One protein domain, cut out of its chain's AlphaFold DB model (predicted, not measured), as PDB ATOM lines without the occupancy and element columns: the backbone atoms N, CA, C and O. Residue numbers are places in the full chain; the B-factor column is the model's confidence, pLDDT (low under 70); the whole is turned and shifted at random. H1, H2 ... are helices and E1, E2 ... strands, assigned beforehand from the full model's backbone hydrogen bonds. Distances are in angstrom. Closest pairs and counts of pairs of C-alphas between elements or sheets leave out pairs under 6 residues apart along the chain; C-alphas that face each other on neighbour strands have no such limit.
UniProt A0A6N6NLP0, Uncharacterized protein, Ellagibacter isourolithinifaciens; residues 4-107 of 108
ATOM      1  N   GLU A   4     206.922 157.915 132.929       89.00
ATOM      2  CA  GLU A   4     208.216 158.386 132.415       89.00
ATOM      3  C   GLU A   4     208.674 157.615 131.170       89.00
ATOM      4  O   GLU A   4     209.202 158.233 130.245       89.00
ATOM      5  N   GLU A   5     208.386 156.316 131.086       91.25
ATOM      6  CA  GLU A   5     208.855 155.436 130.004       91.25
ATOM      7  C   GLU A   5     207.842 155.266 128.866       91.25
ATOM      8  O   GLU A   5     208.191 154.797 127.787       91.25
ATOM      9  N   MET A   6     206.586 155.675 129.073       94.19
ATOM     10  CA  MET A   6     205.531 155.474 128.078       94.19
ATOM     11  C   MET A   6     205.805 156.234 126.783       94.19
ATOM     12  O   MET A   6     206.106 157.430 126.785       94.19
ATOM     13  N   THR A   7     205.609 155.579 125.649       95.69
ATOM     14  CA  THR A   7     205.566 156.225 124.337       95.69
ATOM     15  C   THR A   7     204.157 156.741 124.022       95.69
ATOM     16  O   THR A   7     203.192 156.483 124.748       95.69
ATOM     17  N   LEU A   8     204.005 157.475 122.913       94.94
ATOM     18  CA  LEU A   8     202.676 157.837 122.406       94.94
ATOM     19  C   LEU A   8     201.867 156.596 121.989       94.94
ATOM     20  O   LEU A   8     200.651 156.584 122.156       94.94
ATOM     21  N   GLY A   9     202.539 155.550 121.492       96.62
ATOM     22  CA  GLY A   9     201.911 154.270 121.160       96.62
ATOM     23  C   GLY A   9     201.372 153.556 122.399       96.62
ATOM     24  O   GLY A   9     200.229 153.107 122.388       96.62
ATOM     25  N   ASP A  10     202.139 153.541 123.493       96.75
ATOM     26  CA  ASP A  10     201.691 152.962 124.768       96.75
ATOM     27  C   ASP A  10     200.507 153.736 125.346       96.75
ATOM     28  O   ASP A  10     199.547 153.141 125.833       96.75
ATOM     29  N   LEU A  11     200.540 155.070 125.246       96.38
ATOM     30  CA  LEU A  11     199.434 155.925 125.668       96.38
ATOM     31  C   LEU A  11     198.162 155.650 124.858       96.38
ATOM     32  O   LEU A  11     197.078 155.580 125.434       96.38
ATOM     33  N   LEU A  12     198.291 155.473 123.540       97.06
ATOM     34  CA  LEU A  12     197.178 155.132 122.657       97.06
ATOM     35  C   LEU A  12     196.584 153.762 122.999       97.06
ATOM     36  O   LEU A  12     195.367 153.638 123.131       97.06
ATOM     37  N   ALA A  13     197.434 152.746 123.155       96.19
ATOM     38  CA  ALA A  13     197.011 151.395 123.512       96.19
ATOM     39  C   ALA A  13     196.309 151.374 124.877       96.19
ATOM     40  O   ALA A  13     195.222 150.812 125.003       96.19
ATOM     41  N   TRP A  14     196.886 152.052 125.873       95.94
ATOM     42  CA  TRP A  14     196.275 152.219 127.187       95.94
ATOM     43  C   TRP A  14     194.908 152.906 127.092       95.94
ATOM     44  O   TRP A  14     193.929 152.366 127.597       95.94
ATOM     45  N   ALA A  15     194.805 154.048 126.410       95.44
ATOM     46  CA  ALA A  15     193.552 154.799 126.342       95.44
ATOM     47  C   ALA A  15     192.430 154.012 125.649       95.44
ATOM     48  O   ALA A  15     191.296 154.014 126.128       95.44
ATOM     49  N   ASN A  16     192.751 153.288 124.573       95.50
ATOM     50  CA  ASN A  16     191.792 152.418 123.890       95.50
ATOM     51  C   ASN A  16     191.413 151.185 124.725       95.50
ATOM     52  O   ASN A  16     190.274 150.733 124.654       95.50
ATOM     53  N   SER A  17     192.312 150.676 125.579       94.88
ATOM     54  CA  SER A  17     191.986 149.575 126.499       94.88
ATOM     55  C   SER A  17     190.939 149.942 127.560       94.88
ATOM     56  O   SER A  17     190.329 149.051 128.145       94.88
ATOM     57  N   LEU A  18     190.692 151.240 127.794       93.50
ATOM     58  CA  LEU A  18     189.683 151.699 128.754       93.50
ATOM     59  C   LEU A  18     188.242 151.430 128.293       93.50
ATOM     60  O   LEU A  18     187.336 151.477 129.131       93.50
ATOM     61  N   GLY A  19     188.022 151.211 126.987       89.31
ATOM     62  CA  GLY A  19     186.690 151.018 126.393       89.31
ATOM     63  C   GLY A  19     185.764 152.231 126.539       89.31
ATOM     64  O   GLY A  19     184.548 152.094 126.548       89.31
ATOM     65  N   VAL A  20     186.331 153.425 126.744       89.75
ATOM     66  CA  VAL A  20     185.553 154.654 126.961       89.75
ATOM     67  C   VAL A  20     185.252 155.341 125.636       89.75
ATOM     68  O   VAL A  20     184.124 155.759 125.408       89.75
ATOM     69  N   CYS A  21     186.263 155.480 124.782       89.38
ATOM     70  CA  CYS A  21     186.151 156.066 123.455       89.38
ATOM     71  C   CYS A  21     187.249 155.505 122.547       89.38
ATOM     72  O   CYS A  21     188.300 155.081 123.030       89.38
ATOM     73  N   THR A  22     187.039 155.579 121.234       93.06
ATOM     74  CA  THR A  22     188.075 155.316 120.235       93.06
ATOM     75  C   THR A  22     189.007 156.522 120.090       93.06
ATOM     76  O   THR A  22     188.633 157.561 119.545       93.06
ATOM     77  N   PHE A  23     190.243 156.375 120.561       95.25
ATOM     78  CA  PHE A  23     191.304 157.362 120.403       95.25
ATOM     79  C   PHE A  23     192.129 157.097 119.138       95.25
ATOM     80  O   PHE A  23     192.414 155.950 118.789       95.25
ATOM     81  N   ALA A  24     192.581 158.176 118.499       96.44
ATOM     82  CA  ALA A  24     193.538 158.172 117.393       96.44
ATOM     83  C   ALA A  24     194.669 159.177 117.653       96.44
ATOM     84  O   ALA A  24     194.516 160.090 118.463       96.44
ATOM     85  N   THR A  25     195.812 159.051 116.977       95.69
ATOM     86  CA  THR A  25     196.887 160.051 117.094       95.69
ATOM     87  C   THR A  25     196.456 161.390 116.500       95.69
ATOM     88  O   THR A  25     195.890 161.446 115.409       95.69
ATOM     89  N   GLY A  26     196.744 162.475 117.215       89.88
ATOM     90  CA  GLY A  26     196.501 163.838 116.766       89.88
ATOM     91  C   GLY A  26     197.409 164.232 115.601       89.88
ATOM     92  O   GLY A  26     198.501 163.691 115.429       89.88
ATOM     93  N   SER A  27     196.958 165.201 114.808       85.38
ATOM     94  CA  SER A  27     197.688 165.764 113.670       85.38
ATOM     95  C   SER A  27     197.864 167.280 113.821       85.38
ATOM     96  O   SER A  27     197.140 167.940 114.577       85.38
ATOM     97  N   GLY A  28     198.849 167.848 113.117       89.75
ATOM     98  CA  GLY A  28     199.133 169.285 113.138       89.75
ATOM     99  C   GLY A  28     199.434 169.798 114.550       89.75
ATOM    100  O   GLY A  28     200.324 169.299 115.226       89.75
ATOM    101  N   ALA A  29     198.657 170.770 115.035       81.62
ATOM    102  CA  ALA A  29     198.853 171.373 116.361       81.62
ATOM    103  C   ALA A  29     198.648 170.408 117.554       81.62
ATOM    104  O   ALA A  29     198.922 170.779 118.697       81.62
ATOM    105  N   LEU A  30     198.144 169.193 117.309       81.94
ATOM    106  CA  LEU A  30     197.960 168.134 118.308       81.94
ATOM    107  C   LEU A  30     198.917 166.955 118.119       81.94
ATOM    108  O   LEU A  30     198.723 165.906 118.733       81.94
ATOM    109  N   GLU A  31     199.937 167.107 117.279       84.50
ATOM    110  CA  GLU A  31     201.005 166.121 117.169       84.50
ATOM    111  C   GLU A  31     201.616 165.836 118.558       84.50
ATOM    112  O   GLU A  31     201.813 166.739 119.375       84.50
ATOM    113  N   GLY A  32     201.842 164.556 118.870       89.88
ATOM    114  CA  GLY A  32     202.266 164.119 120.208       89.88
ATOM    115  C   GLY A  32     201.126 163.893 121.212       89.88
ATOM    116  O   GLY A  32     201.388 163.665 122.397       89.88
ATOM    117  N   ARG A  33     199.867 163.949 120.765       94.94
ATOM    118  CA  ARG A  33     198.677 163.639 121.572       94.94
ATOM    119  C   ARG A  33     197.825 162.574 120.900       94.94
ATOM    120  O   ARG A  33     197.959 162.318 119.707       94.94
ATOM    121  N   ILE A  34     196.935 161.973 121.670       97.06
ATOM    122  CA  ILE A  34     195.845 161.138 121.175       97.06
ATOM    123  C   ILE A  34     194.525 161.859 121.407       97.06
ATOM    124  O   ILE A  34     194.397 162.638 122.350       97.06
ATOM    125  N   VAL A  35     193.558 161.631 120.535       95.88
ATOM    126  CA  VAL A  35     192.327 162.409 120.461       95.88
ATOM    127  C   VAL A  35     191.143 161.478 120.245       95.88
ATOM    128  O   VAL A  35     191.200 160.585 119.404       95.88
ATOM    129  N   CYS A  36     190.075 161.721 120.991       94.12
ATOM    130  CA  CYS A  36     188.736 161.185 120.778       94.12
ATOM    131  C   CYS A  36     187.808 162.372 120.484       94.12
ATOM    132  O   CYS A  36     187.826 163.352 121.230       94.12
ATOM    133  N   GLU A  37     187.013 162.320 119.416       92.19
ATOM    134  CA  GLU A  37     186.114 163.412 119.021       92.19
ATOM    135  C   GLU A  37     184.781 162.877 118.490       92.19
ATOM    136  O   GLU A  37     184.758 161.965 117.665       92.19
ATOM    137  N   LYS A  38     183.668 163.476 118.927       86.06
ATOM    138  CA  LYS A  38     182.325 163.226 118.384       86.06
ATOM    139  C   LYS A  38     181.412 164.420 118.652       86.06
ATOM    140  O   LYS A  38     181.449 165.003 119.730       86.06
ATOM    141  N   GLY A  39     180.566 164.789 117.687       83.50
ATOM    142  CA  GLY A  39     179.495 165.777 117.903       83.50
ATOM    143  C   GLY A  39     179.974 167.167 118.358       83.50
ATOM    144  O   GLY A  39     179.241 167.881 119.038       83.50
ATOM    145  N   GLY A  40     181.212 167.548 118.021       85.62
ATOM    146  CA  GLY A  40     181.834 168.798 118.474       85.62
ATOM    147  C   GLY A  40     182.356 168.778 119.917       85.62
ATOM    148  O   GLY A  40     182.800 169.817 120.404       85.62
ATOM    149  N   ALA A  41     182.309 167.628 120.594       91.25
ATOM    150  CA  ALA A  41     183.046 167.359 121.820       91.25
ATOM    151  C   ALA A  41     184.351 166.619 121.504       91.25
ATOM    152  O   ALA A  41     184.398 165.792 120.591       91.25
ATOM    153  N   ARG A  42     185.407 166.894 122.271       93.62
ATOM    154  CA  ARG A  42     186.716 166.259 122.104       93.62
ATOM    155  C   ARG A  42     187.394 166.031 123.447       93.62
ATOM    156  O   ARG A  42     187.307 166.886 124.323       93.62
ATOM    157  N   ILE A  43     188.116 164.920 123.565       95.19
ATOM    158  CA  ILE A  43     189.114 164.663 124.605       95.19
ATOM    159  C   ILE A  43     190.469 164.511 123.918       95.19
ATOM    160  O   ILE A  43     190.596 163.684 123.017       95.19
ATOM    161  N   ASP A  44     191.482 165.264 124.345       95.50
ATOM    162  CA  ASP A  44     192.876 164.981 124.011       95.50
ATOM    163  C   ASP A  44     193.660 164.528 125.246       95.50
ATOM    164  O   ASP A  44     193.511 165.032 126.364       95.50
ATOM    165  N   VAL A  45     194.519 163.539 125.026       96.56
ATOM    166  CA  VAL A  45     195.418 162.997 126.034       96.56
ATOM    167  C   VAL A  45     196.835 163.076 125.494       96.56
ATOM    168  O   VAL A  45     197.114 162.668 124.372       96.56
ATOM    169  N   GLY A  46     197.752 163.627 126.273       96.06
ATOM    170  CA  GLY A  46     199.140 163.775 125.851       96.06
ATOM    171  C   GLY A  46     200.077 163.859 127.035       96.06
ATOM    172  O   GLY A  46     199.648 163.814 128.185       96.06
ATOM    173  N   PHE A  47     201.364 164.014 126.763       95.31
ATOM    174  CA  PHE A  47     202.359 164.170 127.815       95.31
ATOM    175  C   PHE A  47     202.671 165.641 128.078       95.31
ATOM    176  O   PHE A  47     202.685 166.467 127.167       95.31
ATOM    177  N   GLY A  48     202.941 165.958 129.338       92.62
ATOM    178  CA  GLY A  48     203.476 167.242 129.773       92.62
ATOM    179  C   GLY A  48     204.566 167.046 130.821       92.62
ATOM    180  O   GLY A  48     204.793 165.932 131.292       92.62
ATOM    181  N   ARG A  49     205.242 168.134 131.184       91.25
ATOM    182  CA  ARG A  49     206.183 168.182 132.310       91.25
ATOM    183  C   ARG A  49     205.832 169.361 133.199       91.25
ATOM    184  O   ARG A  49     205.450 170.417 132.689       91.25
ATOM    185  N   TYR A  50     205.916 169.179 134.514       85.25
ATOM    186  CA  TYR A  50     205.731 170.299 135.435       85.25
ATOM    187  C   TYR A  50     206.866 171.301 135.235       85.25
ATOM    188  O   TYR A  50     208.033 170.918 135.109       85.25
ATOM    189  N   SER A  51     206.510 172.584 135.172       83.06
ATOM    190  CA  SER A  51     207.508 173.646 135.088       83.06
ATOM    191  C   SER A  51     208.372 173.635 136.350       83.06
ATOM    192  O   SER A  51     207.838 173.439 137.441       83.06
ATOM    193  N   PRO A  52     209.691 173.840 136.232       78.38
ATOM    194  CA  PRO A  52     210.547 173.958 137.397       78.38
ATOM    195  C   PRO A  52     210.237 175.274 138.120       78.38
ATOM    196  O   PRO A  52     210.633 176.351 137.678       78.38
ATOM    197  N   THR A  53     209.513 175.191 139.232       78.31
ATOM    198  CA  THR A  53     209.322 176.297 140.178       78.31
ATOM    199  C   THR A  53     210.112 176.036 141.456       78.31
ATOM    200  O   THR A  53     210.229 174.894 141.899       78.31
ATOM    201  N   ILE A  54     210.681 177.092 142.050       60.94
ATOM    202  CA  ILE A  54     211.470 176.996 143.287       60.94
ATOM    203  C   ILE A  54     210.602 176.373 144.391       60.94
ATOM    204  O   ILE A  54     209.539 176.902 144.707       60.94
ATOM    205  N   GLY A  55     211.066 175.262 144.969       69.50
ATOM    206  CA  GLY A  55     210.371 174.542 146.041       69.50
ATOM    207  C   GLY A  55     209.333 173.512 145.582       69.50
ATOM    208  O   GLY A  55     208.670 172.935 146.437       69.50
ATOM    209  N   ASP A  56     209.182 173.261 144.274       78.25
ATOM    210  CA  ASP A  56     208.311 172.190 143.776       78.25
ATOM    211  C   ASP A  56     209.099 170.894 143.548       78.25
ATOM    212  O   ASP A  56     209.904 170.781 142.622       78.25
ATOM    213  N   GLU A  57     208.825 169.892 144.380       79.06
ATOM    214  CA  GLU A  57     209.394 168.544 144.277       79.06
ATOM    215  C   GLU A  57     209.010 167.836 142.967       79.06
ATOM    216  O   GLU A  57     209.647 166.859 142.582       79.06
ATOM    217  N   ARG A  58     207.991 168.336 142.251       77.81
ATOM    218  CA  ARG A  58     207.543 167.787 140.965       77.81
ATOM    219  C   ARG A  58     208.240 168.387 139.753       77.81
ATOM    220  O   ARG A  58     207.894 168.022 138.628       77.81
ATOM    221  N   ALA A  59     209.208 169.281 139.945       83.38
ATOM    222  CA  ALA A  59     209.936 169.914 138.853       83.38
ATOM    223  C   ALA A  59     210.435 168.877 137.829       83.38
ATOM    224  O   ALA A  59     211.093 167.898 138.174       83.38
ATOM    225  N   ASN A  60     210.121 169.105 136.551       83.81
ATOM    226  CA  ASN A  60     210.450 168.236 135.414       83.81
ATOM    227  C   ASN A  60     209.793 166.846 135.386       83.81
ATOM    228  O   ASN A  60     209.951 166.162 134.371       83.81
ATOM    229  N   MET A  61     209.027 166.442 136.407       89.19
ATOM    230  CA  MET A  61     208.296 165.171 136.377       89.19
ATOM    231  C   MET A  61     207.291 165.163 135.223       89.19
ATOM    232  O   MET A  61     206.550 166.134 135.005       89.19
ATOM    233  N   ARG A  62     207.268 164.062 134.477       92.62
ATOM    234  CA  ARG A  62     206.341 163.833 133.374       92.62
ATOM    235  C   ARG A  62     204.960 163.487 133.918       92.62
ATOM    236  O   ARG A  62     204.802 162.754 134.889       92.62
ATOM    237  N   PHE A  63     203.933 164.008 133.264       94.00
ATOM    238  CA  PHE A  63     202.542 163.702 133.571       94.00
ATOM    239  C   PHE A  63     201.745 163.453 132.296       94.00
ATOM    240  O   PHE A  63     202.120 163.895 131.207       94.00
ATOM    241  N   VAL A  64     200.603 162.787 132.447       95.69
ATOM    242  CA  VAL A  64     199.585 162.695 131.401       95.69
ATOM    243  C   VAL A  64     198.640 163.887 131.541       95.69
ATOM    244  O   VAL A  64     198.015 164.084 132.577       95.69
ATOM    245  N   SER A  65     198.562 164.735 130.525       95.12
ATOM    246  CA  SER A  65     197.561 165.793 130.415       95.12
ATOM    247  C   SER A  65     196.303 165.188 129.815       95.12
ATOM    248  O   SER A  65     196.353 164.744 128.674       95.12
ATOM    249  N   VAL A  66     195.188 165.229 130.538       96.25
ATOM    250  CA  VAL A  66     193.864 164.918 129.982       96.25
ATOM    251  C   VAL A  66     193.107 166.229 129.877       96.25
ATOM    252  O   VAL A  66     192.966 166.926 130.886       96.25
ATOM    253  N   ARG A  67     192.642 166.590 128.683       94.75
ATOM    254  CA  ARG A  67     191.789 167.764 128.492       94.75
ATOM    255  C   ARG A  67     190.599 167.396 127.632       94.75
ATOM    256  O   ARG A  67     190.653 166.471 126.831       94.75
ATOM    257  N   ALA A  68     189.511 168.108 127.852       93.31
ATOM    258  CA  ALA A  68     188.270 167.906 127.145       93.31
ATOM    259  C   ALA A  68     187.588 169.242 126.900       93.31
ATOM    260  O   ALA A  68     187.701 170.159 127.717       93.31
ATOM    261  N   TRP A  69     186.888 169.362 125.782       91.12
ATOM    262  CA  TRP A  69     186.136 170.560 125.445       91.12
ATOM    263  C   TRP A  69     184.905 170.240 124.621       91.12
ATOM    264  O   TRP A  69     184.877 169.306 123.823       91.12
ATOM    265  N   GLN A  70     183.913 171.102 124.792       89.00
ATOM    266  CA  GLN A  70     182.754 171.249 123.927       89.00
ATOM    267  C   GLN A  70     182.444 172.750 123.836       89.00
ATOM    268  O   GLN A  70     182.990 173.530 124.613       89.00
ATOM    269  N   LYS A  71     181.604 173.153 122.879       77.06
ATOM    270  CA  LYS A  71     181.238 174.540 122.515       77.06
ATOM    271  C   LYS A  71     181.241 175.589 123.650       77.06
ATOM    272  O   LYS A  71     181.678 176.707 123.400       77.06
ATOM    273  N   ASP A  72     180.827 175.229 124.865       70.44
ATOM    274  CA  ASP A  72     180.627 176.158 125.989       70.44
ATOM    275  C   ASP A  72     181.765 176.174 127.030       70.44
ATOM    276  O   ASP A  72     181.677 176.859 128.049       70.44
ATOM    277  N   GLY A  73     182.847 175.424 126.807       77.50
ATOM    278  CA  GLY A  73     184.013 175.448 127.686       77.50
ATOM    279  C   GLY A  73     184.824 174.159 127.700       77.50
ATOM    280  O   GLY A  73     184.386 173.089 127.264       77.50
ATOM    281  N   GLY A  74     186.033 174.273 128.242       87.12
ATOM    282  CA  GLY A  74     186.968 173.167 128.383       87.12
ATOM    283  C   GLY A  74     187.385 172.929 129.826       87.12
ATOM    284  O   GLY A  74     187.302 173.806 130.685       87.12
ATOM    285  N   MET A  75     187.874 171.726 130.072       91.12
ATOM    286  CA  MET A  75     188.489 171.320 131.323       91.12
ATOM    287  C   MET A  75     189.755 170.535 131.040       91.12
ATOM    288  O   MET A  75     189.896 169.898 130.000       91.12
ATOM    289  N   GLY A  76     190.699 170.590 131.966       89.38
ATOM    290  CA  GLY A  76     191.924 169.830 131.841       89.38
ATOM    291  C   GLY A  76     192.627 169.696 133.170       89.38
ATOM    292  O   GLY A  76     192.539 170.576 134.027       89.38
ATOM    293  N   ALA A  77     193.329 168.585 133.336       89.81
ATOM    294  CA  ALA A  77     194.084 168.317 134.544       89.81
ATOM    295  C   ALA A  77     195.397 167.594 134.222       89.81
ATOM    296  O   ALA A  77     195.408 166.672 133.400       89.81
ATOM    297  N   PRO A  78     196.500 167.961 134.900       92.31
ATOM    298  CA  PRO A  78     197.696 167.139 134.917       92.31
ATOM    299  C   PRO A  78     197.474 165.901 135.807       92.31
ATOM    300  O   PRO A  78     197.022 165.982 136.964       92.31
ATOM    301  N   CYS A  79     197.814 164.736 135.266       92.88
ATOM    302  CA  CYS A  79     197.681 163.434 135.905       92.88
ATOM    303  C   CYS A  79     199.068 162.827 136.124       92.88
ATOM    304  O   CYS A  79     199.711 162.366 135.186       92.88
ATOM    305  N   GLY A  80     199.523 162.829 137.379       89.38
ATOM    306  CA  GLY A  80     200.785 162.191 137.774       89.38
ATOM    307  C   GLY A  80     200.718 160.662 137.843       89.38
ATOM    308  O   GLY A  80     201.737 160.032 138.077       89.38
ATOM    309  N   THR A  81     199.537 160.062 137.654       92.75
ATOM    310  CA  THR A  81     199.330 158.607 137.609       92.75
ATOM    311  C   THR A  81     198.330 158.246 136.510       92.75
ATOM    312  O   THR A  81     197.463 159.059 136.163       92.75
ATOM    313  N   LEU A  82     198.430 157.021 135.980       94.19
ATOM    314  CA  LEU A  82     197.484 156.499 134.985       94.19
ATOM    315  C   LEU A  82     196.080 156.319 135.568       94.19
ATOM    316  O   LEU A  82     195.110 156.619 134.887       94.19
ATOM    317  N   GLU A  83     195.963 155.944 136.840       95.31
ATOM    318  CA  GLU A  83     194.673 155.847 137.538       95.31
ATOM    319  C   GLU A  83     193.941 157.200 137.571       95.31
ATOM    320  O   GLU A  83     192.752 157.305 137.263       95.31
ATOM    321  N   LYS A  84     194.666 158.288 137.871       94.81
ATOM    322  CA  LYS A  84     194.095 159.640 137.834       94.81
ATOM    323  C   LYS A  84     193.713 160.048 136.409       94.81
ATOM    324  O   LYS A  84     192.703 160.728 136.227       94.81
ATOM    325  N   ALA A  85     194.512 159.651 135.416       95.50
ATOM    326  CA  ALA A  85     194.218 159.909 134.012       95.50
ATOM    327  C   ALA A  85     192.955 159.168 133.558       95.50
ATOM    328  O   ALA A  85     192.073 159.802 132.987       95.50
ATOM    329  N   GLU A  86     192.820 157.883 133.888       96.00
ATOM    330  CA  GLU A  86     191.631 157.077 133.600       96.00
ATOM    331  C   GLU A  86     190.376 157.711 134.198       96.00
ATOM    332  O   GLU A  86     189.397 157.937 133.485       96.00
ATOM    333  N   ARG A  87     190.413 158.058 135.489       95.62
ATOM    334  CA  ARG A  87     189.276 158.692 136.164       95.62
ATOM    335  C   ARG A  87     188.828 159.963 135.444       95.62
ATOM    336  O   ARG A  87     187.632 160.179 135.272       95.62
ATOM    337  N   ASN A  88     189.777 160.796 135.015       95.81
ATOM    338  CA  ASN A  88     189.467 162.023 134.285       95.81
ATOM    339  C   ASN A  88     188.939 161.740 132.874       95.81
ATOM    340  O   ASN A  88     187.986 162.392 132.464       95.81
ATOM    341  N   VAL A  89     189.494 160.759 132.153       94.94
ATOM    342  CA  VAL A  89     188.977 160.347 130.837       94.94
ATOM    343  C   VAL A  89     187.521 159.900 130.952       94.94
ATOM    344  O   VAL A  89     186.687 160.396 130.200       94.94
ATOM    345  N   ARG A  90     187.192 159.035 131.920       94.69
ATOM    346  CA  ARG A  90     185.815 158.572 132.161       94.69
ATOM    347  C   ARG A  90     184.881 159.731 132.502       94.69
ATOM    348  O   ARG A  90     183.866 159.902 131.835       94.69
ATOM    349  N   LEU A  91     185.267 160.563 133.471       93.69
ATOM    350  CA  LEU A  91     184.480 161.723 133.901       93.69
ATOM    351  C   LEU A  91     184.200 162.691 132.743       93.69
ATOM    352  O   LEU A  91     183.092 163.202 132.601       93.69
ATOM    353  N   TYR A  92     185.211 162.973 131.922       92.94
ATOM    354  CA  TYR A  92     185.071 163.908 130.810       92.94
ATOM    355  C   TYR A  92     184.263 163.287 129.672       92.94
ATOM    356  O   TYR A  92     183.447 163.976 129.064       92.94
ATOM    357  N   ALA A  93     184.438 161.991 129.410       91.44
ATOM    358  CA  ALA A  93     183.668 161.300 128.391       91.44
ATOM    359  C   ALA A  93     182.182 161.232 128.742       91.44
ATOM    360  O   ALA A  93     181.349 161.492 127.880       91.44
ATOM    361  N   GLU A  94     181.844 160.961 130.000       90.25
ATOM    362  CA  GLU A  94     180.465 161.013 130.487       90.25
ATOM    363  C   GLU A  94     179.887 162.426 130.346       90.25
ATOM    364  O   GLU A  94     178.856 162.620 129.701       90.25
ATOM    365  N   ARG A  95     180.598 163.438 130.859       88.94
ATOM    366  CA  ARG A  95     180.143 164.834 130.835       88.94
ATOM    367  C   ARG A  95     179.875 165.364 129.427       88.94
ATOM    368  O   ARG A  95     178.973 166.180 129.254       88.94
ATOM    369  N   TYR A  96     180.674 164.947 128.449       87.94
ATOM    370  CA  TYR A  96     180.593 165.438 127.075       87.94
ATOM    371  C   TYR A  96     179.932 164.448 126.098       87.94
ATOM    372  O   TYR A  96     179.956 164.685 124.891       87.94
ATOM    373  N   GLY A  97     179.335 163.354 126.592       85.00
ATOM    374  CA  GLY A  97     178.625 162.376 125.758       85.00
ATOM    375  C   GLY A  97     179.528 161.600 124.787       85.00
ATOM    376  O   GLY A  97     179.096 161.220 123.700       85.00
ATOM    377  N   LEU A  98     180.790 161.390 125.164       83.88
ATOM    378  CA  LEU A  98     181.807 160.674 124.389       83.88
ATOM    379  C   LEU A  98     181.992 159.216 124.835       83.88
ATOM    380  O   LEU A  98     182.870 158.554 124.296       83.88
ATOM    381  N   SER A  99     181.234 158.705 125.813       76.19
ATOM    382  CA  SER A  99     181.340 157.284 126.180       76.19
ATOM    383  C   SER A  99     180.664 156.385 125.140       76.19
ATOM    384  O   SER A  99     179.623 156.754 124.597       76.19
ATOM    385  N   GLU A 100     181.219 155.200 124.864       68.12
ATOM    386  CA  GLU A 100     180.664 154.264 123.867       68.12
ATOM    387  C   GLU A 100     179.183 153.911 124.115       68.12
ATOM    388  O   GLU A 100     178.404 153.818 123.166       68.12
ATOM    389  N   GLU A 101     178.752 153.825 125.376       62.31
ATOM    390  CA  GLU A 101     177.344 153.614 125.751       62.31
ATOM    391  C   GLU A 101     176.435 154.771 125.295       62.31
ATOM    392  O   GLU A 101     175.384 154.549 124.690       62.31
ATOM    393  N   HIS A 102     176.862 156.025 125.486       55.06
ATOM    394  CA  HIS A 102     176.156 157.191 124.940       55.06
ATOM    395  C   HIS A 102     176.271 157.259 123.411       55.06
ATOM    396  O   HIS A 102     175.370 157.761 122.731       55.06
ATOM    397  N   MET A 103     177.354 156.722 122.838       54.44
ATOM    398  CA  MET A 103     177.516 156.669 121.393       54.44
ATOM    399  C   MET A 103     176.499 155.744 120.722       54.44
ATOM    400  O   MET A 103     176.016 156.116 119.652       54.44
ATOM    401  N   GLN A 104     176.150 154.612 121.339       56.12
ATOM    402  CA  GLN A 104     175.136 153.687 120.821       56.12
ATOM    403  C   GLN A 104     173.712 154.251 120.923       56.12
ATOM    404  O   GLN A 104     172.916 154.063 120.007       56.12
ATOM    405  N   LEU A 105     173.401 155.004 121.982       52.56
ATOM    406  CA  LEU A 105     172.069 155.597 122.179       52.56
ATOM    407  C   LEU A 105     171.746 156.732 121.192       52.56
ATOM    408  O   LEU A 105     170.585 156.981 120.901       52.56
ATOM    409  N   SER A 106     172.764 157.404 120.649       50.09
ATOM    410  CA  SER A 106     172.605 158.505 119.677       50.09
ATOM    411  C   SER A 106     172.398 158.070 118.212       50.09
ATOM    412  O   SER A 106     172.352 158.925 117.330       50.09
ATOM    413  N   LEU A 107     172.315 156.762 117.938       48.78
ATOM    414  CA  LEU A 107     172.133 156.191 116.592       48.78
ATOM    415  C   LEU A 107     170.694 155.716 116.302       48.78
ATOM    416  O   LEU A 107     170.474 155.100 115.259       48.78
TER     417      LEU A 107
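AT A GLANCE: This is residues 4 to 107 of the 108 residues of an uncharacterized protein of Ellagibacter isourolithinifaciens (UniProt A0A6N6NLP0). A twisted sheet of four strands, E1 to E4, has two helices, H1 and H2, over one of its faces, H2 along the strands and H1 slantwise to them. The long loop of residues 50 to 61, between E2 and E3, reaches out at one end of the long axis, and the small last helix H3 lies at the other end, off the sheet. The printed part has 104 residues, with three named helices and four named strands in the order H1 E1 E2 E3 E4 H2 H3; the sheet order is E1 - E2 - E3 - E4, all antiparallel. The class is mixed, helices and strands; the whole is compact, with a radius of gyration of the C-alphas of 14.1 A, yet elongated, with spans of 51 by 29 by 28 A.

IN THESE COORDINATES: H1, residues 8 to 17, begins at C-alpha 8 at (202.676, 157.837, 122.406) and is 14.1 A long. E1 is residues 33 to 38, 16.7 A. E2, residues 41 to 49, is 25.4 A long, and E3, residues 62 to 70, is 26.5 A. E4, residues 73 to 79, is 20.0 A. H2, residues 82 to 95, is 19.7 A long and begins at C-alpha 82 at (197.484, 156.499, 134.985). H3, residues 100 to 105, is 8.9 A long and ends at C-alpha 105 at (172.069, 155.597, 122.179).

HOW THE PARTS SIT: The four strands form a meander, each strand the antiparallel neighbour of the one before, and E1 and E4 are the edge strands. In the hairpin E1 and E2, N 34 and O 45 are 2.8 A apart, within hydrogen-bond range. In the hairpin E2 and E3, N 65 and O 46 are at 2.7 A, and in the hairpin E3 and E4, N 68 and O 75 are at 2.8 A. Residues 24 to 25 pair antiparallel with residues 34 to 35 of E1. H2 is on the sheet, over E2 and E3, at a height over the sheet of 8.7 A; on the local plane it stands at 1 degrees to E3, along the strands. The closest C-alphas of H2 and E3 are those of Tyr 92 and Ala 68, 6.3 A apart. H1 is on the same face, 9.1 A high, over E2 and only just over E1, on which 3 of its C-alphas fall; on the local plane it stands at 40 degrees to E2, slantwise to the strands. The closest C-alphas of H1 and E1 are those of Leu 12 and Ile 34, 6.3 A apart. H1 and H2 are close but not clearly touching, the C-alphas of Ala 15 and Glu 86 being closest at 7.8 A. H3 is not on the sheet and is apart from H1. In H1, H2 and H3 every O i to N i+4 pair is within hydrogen-bond range.

THE WHOLE: The two C-alphas farthest apart, those of Ile 54 and Leu 107, are 51.9 A apart. The printed part has no cut. The links H1 to E1 and E2 to E3 are long. The mean pLDDT of the printed part is 87.4, and residues 54 to 55 and 100 to 107 are under 70.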